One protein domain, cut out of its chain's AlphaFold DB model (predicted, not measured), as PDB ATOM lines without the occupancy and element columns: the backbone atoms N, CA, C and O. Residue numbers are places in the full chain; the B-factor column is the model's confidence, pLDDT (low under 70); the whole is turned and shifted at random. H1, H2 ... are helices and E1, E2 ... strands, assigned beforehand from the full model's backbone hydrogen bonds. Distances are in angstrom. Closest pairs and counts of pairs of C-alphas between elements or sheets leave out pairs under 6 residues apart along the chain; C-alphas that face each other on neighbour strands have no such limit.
ATOM      1  N   GLN A   2       6.681  -8.814  42.154       76.75
ATOM      2  CA  GLN A   2       6.437  -9.370  43.496       76.75
ATOM      3  C   GLN A   2       6.285 -10.904  43.504       76.75
ATOM      4  O   GLN A   2       6.949 -11.567  44.288       76.75
ATOM      5  N   LYS A   3       5.541 -11.492  42.551       79.88
ATOM      6  CA  LYS A   3       5.416 -12.960  42.450       79.88
ATOM      7  C   LYS A   3       6.718 -13.689  42.061       79.88
ATOM      8  O   LYS A   3       6.894 -14.835  42.435       79.88
ATOM      9  N   PHE A   4       7.657 -13.039  41.365       84.81
ATOM     10  CA  PHE A   4       8.962 -13.655  41.074       84.81
ATOM     11  C   PHE A   4       9.818 -13.774  42.334       84.81
ATOM     12  O   PHE A   4      10.417 -14.817  42.554       84.81
ATOM     13  N   ILE A   5       9.836 -12.741  43.177       83.75
ATOM     14  CA  ILE A   5      10.663 -12.720  44.389       83.75
ATOM     15  C   ILE A   5      10.018 -13.532  45.520       83.75
ATOM     16  O   ILE A   5      10.721 -14.200  46.267       83.75
ATOM     17  N   SER A   6       8.690 -13.478  45.644       84.62
ATOM     18  CA  SER A   6       7.953 -14.036  46.788       84.62
ATOM     19  C   SER A   6       7.129 -15.288  46.461       84.62
ATOM     20  O   SER A   6       6.365 -15.736  47.311       84.62
ATOM     21  N   GLY A   7       7.216 -15.812  45.235       84.50
ATOM     22  CA  GLY A   7       6.535 -17.049  44.836       84.50
ATOM     23  C   GLY A   7       7.218 -18.300  45.394       84.50
ATOM     24  O   GLY A   7       8.369 -18.238  45.830       84.50
ATOM     25  N   SER A   8       6.512 -19.431  45.386       86.38
ATOM     26  CA  SER A   8       7.040 -20.683  45.945       86.38
ATOM     27  C   SER A   8       8.058 -21.355  45.022       86.38
ATOM     28  O   SER A   8       8.216 -20.984  43.860       86.38
ATOM     29  N   ASP A   9       8.740 -22.377  45.529       82.44
ATOM     30  CA  ASP A   9       9.817 -23.115  44.866       82.44
ATOM     31  C   ASP A   9       9.368 -24.057  43.730       82.44
ATOM     32  O   ASP A   9      10.199 -24.730  43.125       82.44
ATOM     33  N   ILE A  10       8.074 -24.099  43.408       86.38
ATOM     34  CA  ILE A  10       7.515 -24.897  42.300       86.38
ATOM     35  C   ILE A  10       6.797 -24.051  41.245       86.38
ATOM     36  O   ILE A  10       6.547 -24.522  40.132       86.38
ATOM     37  N   GLU A  11       6.497 -22.795  41.564       86.12
ATOM     38  CA  GLU A  11       5.745 -21.896  40.698       86.12
ATOM     39  C   GLU A  11       6.595 -21.300  39.567       86.12
ATOM     40  O   GLU A  11       7.804 -21.097  39.694       86.12
ATOM     41  N   ASP A  12       5.915 -20.942  38.475       87.88
ATOM     42  CA  ASP A  12       6.453 -20.102  37.409       87.88
ATOM     43  C   ASP A  12       5.680 -18.775  37.328       87.88
ATOM     44  O   ASP A  12       4.554 -18.630  37.818       87.88
ATOM     45  N   VAL A  13       6.294 -17.781  36.694       86.31
ATOM     46  CA  VAL A  13       5.759 -16.435  36.516       86.31
ATOM     47  C   VAL A  13       5.738 -16.088  35.034       86.31
ATOM     48  O   VAL A  13       6.762 -16.135  34.353       86.31
ATOM     49  N   LEU A  14       4.563 -15.687  34.546       85.88
ATOM     50  CA  LEU A  14       4.393 -15.135  33.206       85.88
ATOM     51  C   LEU A  14       4.769 -13.650  33.215       85.88
ATOM     52  O   LEU A  14       4.240 -12.852  33.992       85.88
ATOM     53  N   THR A  15       5.701 -13.269  32.354       78.81
ATOM     54  CA  THR A  15       6.138 -11.877  32.205       78.81
ATOM     55  C   THR A  15       5.165 -11.082  31.335       78.81
ATOM     56  O   THR A  15       4.404 -11.640  30.549       78.81
ATOM     57  N   ARG A  16       5.228  -9.745  31.413       75.25
ATOM     58  CA  ARG A  16       4.414  -8.838  30.578       75.25
ATOM     59  C   ARG A  16       4.643  -9.028  29.064       75.25
ATOM     60  O   ARG A  16       3.812  -8.596  28.279       75.25
ATOM     61  N   LEU A  17       5.749  -9.664  28.665       80.75
ATOM     62  CA  LEU A  17       6.074 -10.018  27.276       80.75
ATOM     63  C   LEU A  17       5.633 -11.449  26.893       80.75
ATOM     64  O   LEU A  17       5.997 -11.926  25.827       80.75
ATOM     65  N   GLY A  18       4.880 -12.148  27.751       78.88
ATOM     66  CA  GLY A  18       4.341 -13.487  27.475       78.88
ATOM     67  C   GLY A  18       5.305 -14.653  27.723       78.88
ATOM     68  O   GLY A  18       4.963 -15.792  27.430       78.88
ATOM     69  N   MET A  19       6.490 -14.402  28.285       79.06
ATOM     70  CA  MET A  19       7.482 -15.446  28.578       79.06
ATOM     71  C   MET A  19       7.302 -16.010  29.989       79.06
ATOM     72  O   MET A  19       7.118 -15.229  30.928       79.06
ATOM     73  N   ILE A  20       7.390 -17.334  30.140       84.44
ATOM     74  CA  ILE A  20       7.301 -18.044  31.426       84.44
ATOM     75  C   ILE A  20       8.710 -18.247  31.999       84.44
ATOM     76  O   ILE A  20       9.578 -18.786  31.317       84.44
ATOM     77  N   TYR A  21       8.922 -17.841  33.253       82.56
ATOM     78  CA  TYR A  21      10.172 -18.048  33.996       82.56
ATOM     79  C   TYR A  21       9.900 -18.643  35.380       82.56
ATOM     80  O   TYR A  21       8.859 -18.332  35.956       82.56
ATOM     81  N   PRO A  22      10.827 -19.425  35.961       85.38
ATOM     82  CA  PRO A  22      10.692 -19.876  37.343       85.38
ATOM     83  C   PRO A  22      10.663 -18.688  38.310       85.38
ATOM     84  O   PRO A  22      11.248 -17.638  38.036       85.38
ATOM     85  N   THR A  23      10.004 -18.845  39.458       91.50
ATOM     86  CA  THR A  23      10.197 -17.925  40.592       91.50
ATOM     87  C   THR A  23      11.650 -17.975  41.079       91.50
ATOM     88  O   THR A  23      12.386 -18.930  40.818       91.50
ATOM     89  N   LEU A  24      12.073 -16.961  41.836       87.94
ATOM     90  CA  LEU A  24      13.399 -16.923  42.449       87.94
ATOM     91  C   LEU A  24      13.620 -18.129  43.375       87.94
ATOM     92  O   LEU A  24      14.682 -18.741  43.327       87.94
ATOM     93  N   ALA A  25      12.608 -18.513  44.158       87.44
ATOM     94  CA  ALA A  25      12.679 -19.689  45.022       87.44
ATOM     95  C   ALA A  25      12.872 -20.986  44.216       87.44
ATOM     96  O   ALA A  25      13.723 -21.802  44.566       87.44
ATOM     97  N   LYS A  26      12.149 -21.151  43.098       88.69
ATOM     98  CA  LYS A  26      12.276 -22.332  42.227       88.69
ATOM     99  C   LYS A  26      13.641 -22.389  41.558       88.69
ATOM    100  O   LYS A  26      14.251 -23.451  41.491       88.69
ATOM    101  N   LEU A  27      14.151 -21.241  41.112       83.62
ATOM    102  CA  LEU A  27      15.491 -21.131  40.542       83.62
ATOM    103  C   LEU A  27      16.567 -21.557  41.554       83.62
ATOM    104  O   LEU A  27      17.444 -22.350  41.215       83.62
ATOM    105  N   VAL A  28      16.481 -21.065  42.797       84.06
ATOM    106  CA  VAL A  28      17.420 -21.421  43.874       84.06
ATOM    107  C   VAL A  28      17.342 -22.912  44.189       84.06
ATOM    108  O   VAL A  28      18.383 -23.558  44.277       84.06
ATOM    109  N   ARG A  29      16.138 -23.485  44.290       83.31
ATOM    110  CA  ARG A  29      15.972 -24.921  44.529       83.31
ATOM    111  C   ARG A  29      16.593 -25.758  43.415       83.31
ATOM    112  O   ARG A  29      17.388 -26.637  43.718       83.31
ATOM    113  N   ILE A  30      16.278 -25.472  42.150       82.06
ATOM    114  CA  ILE A  30      16.842 -26.216  41.013       82.06
ATOM    115  C   ILE A  30      18.373 -26.165  41.058       82.06
ATOM    116  O   ILE A  30      19.025 -27.191  40.873       82.06
ATOM    117  N   LEU A  31      18.951 -24.997  41.356       80.75
ATOM    118  CA  LEU A  31      20.397 -24.843  41.494       80.75
ATOM    119  C   LEU A  31      20.964 -25.675  42.657       80.75
ATOM    120  O   LEU A  31      21.989 -26.326  42.483       80.75
ATOM    121  N   MET A  32      20.303 -25.678  43.818       79.25
ATOM    122  CA  MET A  32      20.734 -26.449  44.991       79.25
ATOM    123  C   MET A  32      20.600 -27.963  44.789       79.25
ATOM    124  O   MET A  32      21.497 -28.703  45.178       79.25
ATOM    125  N   GLU A  33      19.516 -28.430  44.167       78.38
ATOM    126  CA  GLU A  33      19.253 -29.858  43.938       78.38
ATOM    127  C   GLU A  33      20.182 -30.456  42.881       78.38
ATOM    128  O   GLU A  33      20.633 -31.590  43.011       78.38
ATOM    129  N   THR A  34      20.483 -29.692  41.831       75.44
ATOM    130  CA  THR A  34      21.357 -30.151  40.740       75.44
ATOM    131  C   THR A  34      22.825 -29.790  40.956       75.44
ATOM    132  O   THR A  34      23.680 -30.199  40.173       75.44
ATOM    133  N   GLY A  35      23.135 -28.991  41.982       71.31
ATOM    134  CA  GLY A  35      24.475 -28.446  42.211       71.31
ATOM    135  C   GLY A  35      24.980 -27.555  41.069       71.31
ATOM    136  O   GLY A  35      26.183 -27.342  40.944       71.31
ATOM    137  N   GLY A  36      24.083 -27.068  40.203       73.50
ATOM    138  CA  GLY A  36      24.437 -26.324  38.992       73.50
ATOM    139  C   GLY A  36      24.941 -27.185  37.833       73.50
ATOM    140  O   GLY A  36      25.423 -26.634  36.843       73.50
ATOM    141  N   TRP A  37      24.838 -28.514  37.922       79.25
ATOM    142  CA  TRP A  37      25.200 -29.423  36.833       79.25
ATOM    143  C   TRP A  37      23.969 -29.839  36.044       79.25
ATOM    144  O   TRP A  37      22.881 -30.021  36.591       79.25
ATOM    145  N   LYS A  38      24.144 -30.049  34.739       83.88
ATOM    146  CA  LYS A  38      23.071 -30.550  33.884       83.88
ATOM    147  C   LYS A  38      23.290 -32.022  33.550       83.88
ATOM    148  O   LYS A  38      24.293 -32.393  32.948       83.88
ATOM    149  N   ALA A  39      22.341 -32.858  33.950       85.25
ATOM    150  CA  ALA A  39      22.362 -34.289  33.684       85.25
ATOM    151  C   ALA A  39      21.736 -34.622  32.323       85.25
ATOM    152  O   ALA A  39      20.680 -34.091  31.975       85.25
ATOM    153  N   TYR A  40      22.364 -35.544  31.601       88.44
ATOM    154  CA  TYR A  40      21.904 -36.110  30.335       88.44
ATOM    155  C   TYR A  40      21.927 -37.633  30.430       88.44
ATOM    156  O   TYR A  40      22.825 -38.203  31.056       88.44
ATOM    157  N   GLN A  41      20.946 -38.309  29.827       89.12
ATOM    158  CA  GLN A  41      20.916 -39.771  29.862       89.12
ATOM    159  C   GLN A  41      22.042 -40.352  29.006       89.12
ATOM    160  O   GLN A  41      22.660 -41.334  29.415       89.12
ATOM    161  N   THR A  42      22.350 -39.707  27.872       90.50
ATOM    162  CA  THR A  42      23.423 -40.142  26.966       90.50
ATOM    163  C   THR A  42      24.437 -39.051  26.616       90.50
ATOM    164  O   THR A  42      24.125 -37.857  26.639       90.50
ATOM    165  N   GLU A  43      25.660 -39.449  26.256       91.06
ATOM    166  CA  GLU A  43      26.701 -38.529  25.765       91.06
ATOM    167  C   GLU A  43      26.250 -37.808  24.488       91.06
ATOM    168  O   GLU A  43      26.463 -36.606  24.339       91.06
ATOM    169  N   ALA A  44      25.574 -38.518  23.582       92.19
ATOM    170  CA  ALA A  44      25.078 -37.941  22.337       92.19
ATOM    171  C   ALA A  44      24.069 -36.804  22.584       92.19
ATOM    172  O   ALA A  44      24.144 -35.762  21.931       92.19
ATOM    173  N   GLU A  45      23.163 -36.973  23.554       91.12
ATOM    174  CA  GLU A  45      22.230 -35.918  23.966       91.12
ATOM    175  C   GLU A  45      22.960 -34.704  24.537       91.12
ATOM    176  O   GLU A  45      22.629 -33.571  24.187       91.12
ATOM    177  N   LEU A  46      23.967 -34.927  25.388       91.81
ATOM    178  CA  LEU A  46      24.774 -33.853  25.962       91.81
ATOM    179  C   LEU A  46      25.438 -33.029  24.854       91.81
ATOM    180  O   LEU A  46      25.259 -31.808  24.806       91.81
ATOM    181  N   LEU A  47      26.154 -33.692  23.940       90.88
ATOM    182  CA  LEU A  47      26.926 -33.043  22.878       90.88
ATOM    183  C   LEU A  47      26.051 -32.287  21.867       90.88
ATOM    184  O   LEU A  47      26.518 -31.318  21.269       90.88
ATOM    185  N   ALA A  48      24.785 -32.682  21.704       91.94
ATOM    186  CA  ALA A  48      23.825 -31.990  20.846       91.94
ATOM    187  C   ALA A  48      23.291 -30.675  21.449       91.94
ATOM    188  O   ALA A  48      22.649 -29.892  20.746       91.94
ATOM    189  N   THR A  49      23.530 -30.407  22.738       88.56
ATOM    190  CA  THR A  49      23.075 -29.167  23.385       88.56
ATOM    191  C   THR A  49      24.109 -28.045  23.337       88.56
ATOM    192  O   THR A  49      25.309 -28.280  23.442       88.56
ATOM    193  N   THR A  50      23.635 -26.797  23.264       87.56
ATOM    194  CA  THR A  50      24.464 -25.584  23.370       87.56
ATOM    195  C   THR A  50      24.045 -24.778  24.605       87.56
ATOM    196  O   THR A  50      23.031 -24.074  24.563       87.56
ATOM    197  N   PRO A  51      24.764 -24.890  25.737       84.00
ATOM    198  CA  PRO A  51      24.517 -24.060  26.910       84.00
ATOM    199  C   PRO A  51      24.706 -22.575  26.612       84.00
ATOM    200  O   PRO A  51      25.666 -22.166  25.963       84.00
ATOM    201  N   THR A  52      23.813 -21.752  27.153       79.69
ATOM    202  CA  THR A  52      23.901 -20.287  27.066       79.69
ATOM    203  C   THR A  52      24.760 -19.676  28.173       79.69
ATOM    204  O   THR A  52      25.158 -18.519  28.069       79.69
ATOM    205  N   VAL A  53      25.056 -20.440  29.228       75.44
ATOM    206  CA  VAL A  53      25.895 -20.023  30.358       75.44
ATOM    207  C   VAL A  53      27.279 -20.655  30.218       75.44
ATOM    208  O   VAL A  53      27.396 -21.850  29.942       75.44
ATOM    209  N   ASN A  54      28.332 -19.859  30.405       79.62
ATOM    210  CA  ASN A  54      29.723 -20.301  30.324       79.62
ATOM    211  C   ASN A  54      30.492 -19.889  31.597       79.62
ATOM    212  O   ASN A  54      30.461 -18.700  31.927       79.62
ATOM    213  N   PRO A  55      31.200 -20.813  32.280       79.62
ATOM    214  CA  PRO A  55      31.232 -22.261  32.036       79.62
ATOM    215  C   PRO A  55      29.942 -22.971  32.462       79.62
ATOM    216  O   PRO A  55      29.252 -22.528  33.377       79.62
ATOM    217  N   SER A  56      29.629 -24.089  31.801       84.94
ATOM    218  CA  SER A  56      28.576 -25.027  32.227       84.94
ATOM    219  C   SER A  56      29.133 -26.437  32.344       84.94
ATOM    220  O   SER A  56      30.031 -26.814  31.595       84.94
ATOM    221  N   VAL A  57      28.569 -27.234  33.248       87.25
ATOM    222  CA  VAL A  57      28.964 -28.633  33.447       87.25
ATOM    223  C   VAL A  57      27.824 -29.553  33.031       87.25
ATOM    224  O   VAL A  57      26.673 -29.357  33.432       87.25
ATOM    225  N   GLY A  58      28.152 -30.546  32.210       89.25
ATOM    226  CA  GLY A  58      27.244 -31.592  31.764       89.25
ATOM    227  C   GLY A  58      27.728 -32.962  32.227       89.25
ATOM    228  O   GLY A  58      28.923 -33.238  32.178       89.25
ATOM    229  N   TYR A  59      26.814 -33.835  32.639       89.06
ATOM    230  CA  TYR A  59      27.131 -35.226  32.967       89.06
ATOM    231  C   TYR A  59      26.322 -36.185  32.096       89.06
ATOM    232  O   TYR A  59      25.097 -36.072  32.044       89.06
ATOM    233  N   ALA A  60      27.001 -37.126  31.439       89.94
ATOM    234  CA  ALA A  60      26.393 -38.167  30.616       89.94
ATOM    235  C   ALA A  60      26.336 -39.496  31.385       89.94
ATOM    236  O   ALA A  60      27.369 -40.067  31.751       89.94
ATOM    237  N   PHE A  61      25.127 -39.996  31.648       87.19
ATOM    238  CA  PHE A  61      24.925 -41.172  32.497       87.19
ATOM    239  C   PHE A  61      25.266 -42.508  31.829       87.19
ATOM    240  O   PHE A  61      25.522 -43.469  32.551       87.19
ATOM    241  N   ASP A  62      25.280 -42.619  30.508       86.81
ATOM    242  CA  ASP A  62      25.644 -43.855  29.802       86.81
ATOM    243  C   ASP A  62      27.151 -44.141  29.872       86.81
ATOM    244  O   ASP A  62      27.565 -45.243  30.228       86.81
ATOM    245  N   THR A  63      27.974 -43.126  29.620       84.62
ATOM    246  CA  THR A  63      29.440 -43.204  29.665       84.62
ATOM    247  C   THR A  63      30.005 -42.915  31.049       84.62
ATOM    248  O   THR A  63      31.179 -43.180  31.302       84.62
ATOM    249  N   LYS A  64      29.166 -42.397  31.955       85.88
ATOM    250  CA  LYS A  64      29.530 -41.963  33.309       85.88
ATOM    251  C   LYS A  64      30.575 -40.841  33.311       85.88
ATOM    252  O   LYS A  64      31.394 -40.774  34.227       85.88
ATOM    253  N   LYS A  65      30.559 -39.973  32.294       86.00
ATOM    254  CA  LYS A  65      31.567 -38.921  32.089       86.00
ATOM    255  C   LYS A  65      31.025 -37.514  32.314       86.00
ATOM    256  O   LYS A  65      29.860 -37.220  32.047       86.00
ATOM    257  N   MET A  66      31.925 -36.650  32.773       86.69
ATOM    258  CA  MET A  66      31.726 -35.214  32.936       86.69
ATOM    259  C   MET A  66      32.272 -34.456  31.721       86.69
ATOM    260  O   MET A  66      33.312 -34.812  31.163       86.69
ATOM    261  N   TYR A  67      31.568 -33.393  31.338       89.56
ATOM    262  CA  TYR A  67      31.926 -32.500  30.243       89.56
ATOM    263  C   TYR A  67      31.859 -31.053  30.712       89.56
ATOM    264  O   TYR A  67      30.916 -30.643  31.394       89.56
ATOM    265  N   LEU A  68      32.837 -30.264  30.279       89.06
ATOM    266  CA  LEU A  68      32.878 -28.826  30.505       89.06
ATOM    267  C   LEU A  68      32.509 -28.097  29.215       89.06
ATOM    268  O   LEU A  68      33.163 -28.263  28.186       89.06
ATOM    269  N   TRP A  69      31.480 -27.260  29.267       89.25
ATOM    270  CA  TRP A  69      31.200 -26.292  28.218       89.25
ATOM    271  C   TRP A  69      32.095 -25.078  28.422       89.25
ATOM    272  O   TRP A  69      31.988 -24.400  29.443       89.25
ATOM    273  N   ASN A  70      32.949 -24.802  27.441       84.69
ATOM    274  CA  ASN A  70      33.893 -23.682  27.479       84.69
ATOM    275  C   ASN A  70      33.365 -22.402  26.802       84.69
ATOM    276  O   ASN A  70      34.099 -21.420  26.684       84.69
ATOM    277  N   GLY A  71      32.113 -22.416  26.332       83.44
ATOM    278  CA  GLY A  71      31.483 -21.321  25.592       83.44
ATOM    279  C   GLY A  71      31.294 -21.593  24.101       83.44
ATOM    280  O   GLY A  71      30.427 -20.967  23.498       83.44
ATOM    281  N   THR A  72      32.043 -22.533  23.513       86.50
ATOM    282  CA  THR A  72      31.950 -22.878  22.079       86.50
ATOM    283  C   THR A  72      31.702 -24.358  21.817       86.50
ATOM    284  O   THR A  72      31.050 -24.700  20.833       86.50
ATOM    285  N   SER A  73      32.227 -25.245  22.663       88.12
ATOM    286  CA  SER A  73      32.101 -26.696  22.502       88.12
ATOM    287  C   SER A  73      32.163 -27.409  23.851       88.12
ATOM    288  O   SER A  73      32.745 -26.900  24.813       88.12
ATOM    289  N   TRP A  74      31.617 -28.622  23.910       90.62
ATOM    290  CA  TRP A  74      31.797 -29.509  25.053       90.62
ATOM    291  C   TRP A  74      33.181 -30.152  25.012       90.62
ATOM    292  O   TRP A  74      33.553 -30.770  24.016       90.62
ATOM    293  N   PHE A  75      33.932 -30.018  26.099       89.19
ATOM    294  CA  PHE A  75      35.216 -30.677  26.289       89.19
ATOM    295  C   PHE A  75      35.054 -31.874  27.228       89.19
ATOM    296  O   PHE A  75      34.493 -31.734  28.316       89.19
ATOM    297  N   ASN A  76      35.534 -33.044  26.801       86.00
ATOM    298  CA  ASN A  76      35.490 -34.279  27.585       86.00
ATOM    299  C   ASN A  76      36.633 -34.293  28.609       86.00
ATOM    300  O   ASN A  76      37.794 -34.157  28.226       86.00
ATOM    301  N   GLU A  77      36.320 -34.488  29.890       79.19
ATOM    302  CA  GLU A  77      37.322 -34.516  30.966       79.19
ATOM    303  C   GLU A  77      38.199 -35.791  30.955       79.19
ATOM    304  O   GLU A  77      39.241 -35.837  31.603       79.19
ATOM    305  N   GLY A  78      37.837 -36.815  30.169       80.69
ATOM    306  CA  GLY A  78      38.678 -37.984  29.897       80.69
ATOM    307  C   GLY A  78      38.043 -39.316  30.304       80.69
ATOM    308  O   GLY A  78      36.969 -39.686  29.821       80.69
ATOM    309  N   LEU A  79      38.757 -40.104  31.116       77.12
ATOM    310  CA  LEU A  79      38.266 -41.376  31.666       77.12
ATOM    311  C   LEU A  79      37.257 -41.119  32.791       77.12
ATOM    312  O   LEU A  79      37.412 -40.155  33.539       77.12
ATOM    313  N   SER A  80      36.260 -41.996  32.945       76.31
ATOM    314  CA  SER A  80      35.335 -41.912  34.084       76.31
ATOM    315  C   SER A  80      36.094 -42.088  35.408       76.31
ATOM    316  O   SER A  80      37.145 -42.735  35.440       76.31
ATOM    317  N   GLN A  81      35.568 -41.569  36.523       75.62
ATOM    318  CA  GLN A  81      36.207 -41.749  37.836       75.62
ATOM    319  C   GLN A  81      36.394 -43.236  38.188       75.62
ATOM    320  O   GLN A  81      37.372 -43.601  38.838       75.62
ATOM    321  N   LEU A  82      35.492 -44.108  37.719       76.25
ATOM    322  CA  LEU A  82      35.608 -45.555  37.895       76.25
ATOM    323  C   LEU A  82      36.801 -46.132  37.122       76.25
ATOM    324  O   LEU A  82      37.541 -46.953  37.662       76.25
ATOM    325  N   ASP A  83      37.000 -45.706  35.877       80.75
ATOM    326  CA  ASP A  83      38.104 -46.203  35.053       80.75
ATOM    327  C   ASP A  83      39.455 -45.684  35.559       80.75
ATOM    328  O   ASP A  83      40.421 -46.445  35.609       80.75
ATOM    329  N   GLN A  84      39.511 -44.437  36.038       79.44
ATOM    330  CA  GLN A  84      40.702 -43.895  36.702       79.44
ATOM    331  C   GLN A  84      41.030 -44.664  37.994       79.44
ATOM    332  O   GLN A  84      42.194 -44.984  38.245       79.44
ATOM    333  N   ALA A  85      40.018 -45.027  38.791       75.94
ATOM    334  CA  ALA A  85      40.209 -45.821  40.006       75.94
ATOM    335  C   ALA A  85      40.714 -47.243  39.709       75.94
ATOM    336  O   ALA A  85      41.608 -47.730  40.407       75.94
ATOM    337  N   LYS A  86      40.198 -47.896  38.657       78.06
ATOM    338  CA  LYS A  86      40.704 -49.201  38.198       78.06
ATOM    339  C   LYS A  86      42.164 -49.099  37.783       78.06
ATOM    340  O   LYS A  86      42.994 -49.837  38.299       78.06
ATOM    341  N   GLN A  87      42.497 -48.115  36.950       78.44
ATOM    342  CA  GLN A  87      43.858 -47.951  36.450       78.44
ATOM    343  C   GLN A  87      44.864 -47.636  37.574       78.44
ATOM    344  O   GLN A  87      45.969 -48.173  37.576       78.44
ATOM    345  N   TYR A  88      44.479 -46.825  38.567       73.88
ATOM    346  CA  TYR A  88      45.304 -46.573  39.754       73.88
ATOM    347  C   TYR A  88      45.490 -47.829  40.622       73.88
ATOM    348  O   TYR A  88      46.593 -48.087  41.106       73.88
ATOM    349  N   THR A  89      44.429 -48.620  40.805       67.88
ATOM    350  CA  THR A  89      44.477 -49.868  41.586       67.88
ATOM    351  C   THR A  89      45.369 -50.904  40.903       67.88
ATOM    352  O   THR A  89      46.264 -51.453  41.546       67.88
ATOM    353  N   ASP A  90      45.214 -51.095  39.593       69.00
ATOM    354  CA  ASP A  90      46.001 -52.048  38.807       69.00
ATOM    355  C   ASP A  90      47.484 -51.642  38.731       69.00
ATOM    356  O   ASP A  90      48.365 -52.497  38.755       69.00
ATOM    357  N   ALA A  91      47.791 -50.339  38.733       66.94
ATOM    358  CA  ALA A  91      49.168 -49.836  38.762       66.94
ATOM    359  C   ALA A  91      49.846 -49.929  40.148       66.94
ATOM    360  O   ALA A  91      51.073 -49.866  40.240       66.94
TER     361      ALA A  91
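AT A GLANCE: This is residues 2 to 91 of the 574 residues of the protein "Sialidase" of Acinetobacter baumannii (UniProt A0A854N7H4). The printed part is a loose row of parts along a rod: a small head of H1 and the hairpin E1 and E2 at one end, H2 reaching from it towards a twisted four-stranded sheet with the short helix H3 over one face, and H4 making the other end. H4 is not on the sheet and touches no helix. The printed part has 90 residues, with four named helices and six named strands in the order H1 E1 E2 H2 E3 H3 E4 E5 E6 H4. The larger sheet, E3 E4 E5 E6 in that order, is mixed, and the class is mixed, helices and strands. The whole is loose, with a radius of gyration of the C-alphas of 17.5 A, and spans 59 by 25 by 20 A.

HOW THE PARTS SIT: H1, residues 2 to 6, touches H2, residues 24 to 34, with the C-alphas of Ile 5 and Leu 24 closest at 5.4 A. E1, residues 12 to 14, and E2, residues 20 to 22, form an antiparallel hairpin, with N 13 and O 21 within hydrogen-bond range at 2.7 A. The closest C-alphas of E1 and H2 are those of Asp 12 and Lys 26, 7.9 A apart. E3, residues 37 to 40, is the parallel neighbour of E4, residues 56 to 60, with N 40 and O 59 at 2.8 A. H3, residues 43 to 47, lies between them in the chain, a strand-helix-strand unit, two parallel neighbour strands with a helix between, whose crossover is right-handed. H3 is on the sheet at a height of 7.7 A, only just over E4, on which 3 of its 5 C-alphas fall. E4, E5, residues 65 to 69, and E6, residues 74 to 76, form a meander, each strand the antiparallel neighbour of the one before; N 67 and O 58 are 2.8 A apart, and N 75 and O 68 2.8 A. The closest C-alphas of E5 and H4, residues 81 to 91, are those of Lys 65 and Gln 81, 7.9 A apart. In H1, H2, H3 and H4 every O i to N i+4 pair is within hydrogen-bond range.

IN THESE COORDINATES: H1 begins at C-alpha 2, (6.437, -9.370, 43.496). H2 is 15.5 A long, E4 13.4 A, E5 13.2 A and H4 15.3 A. E4 begins at C-alpha 56, (28.576, -25.027, 32.227), and H4 ends at C-alpha 91, (49.168, -49.836, 38.762).

THE WHOLE: The two C-alphas farthest apart, those of Arg 16 and Ala 91, are 61.2 A apart. The printed part has no cut and no long link. The mean pLDDT of the printed part is 83.3, and residues 89 to 91 are under 70.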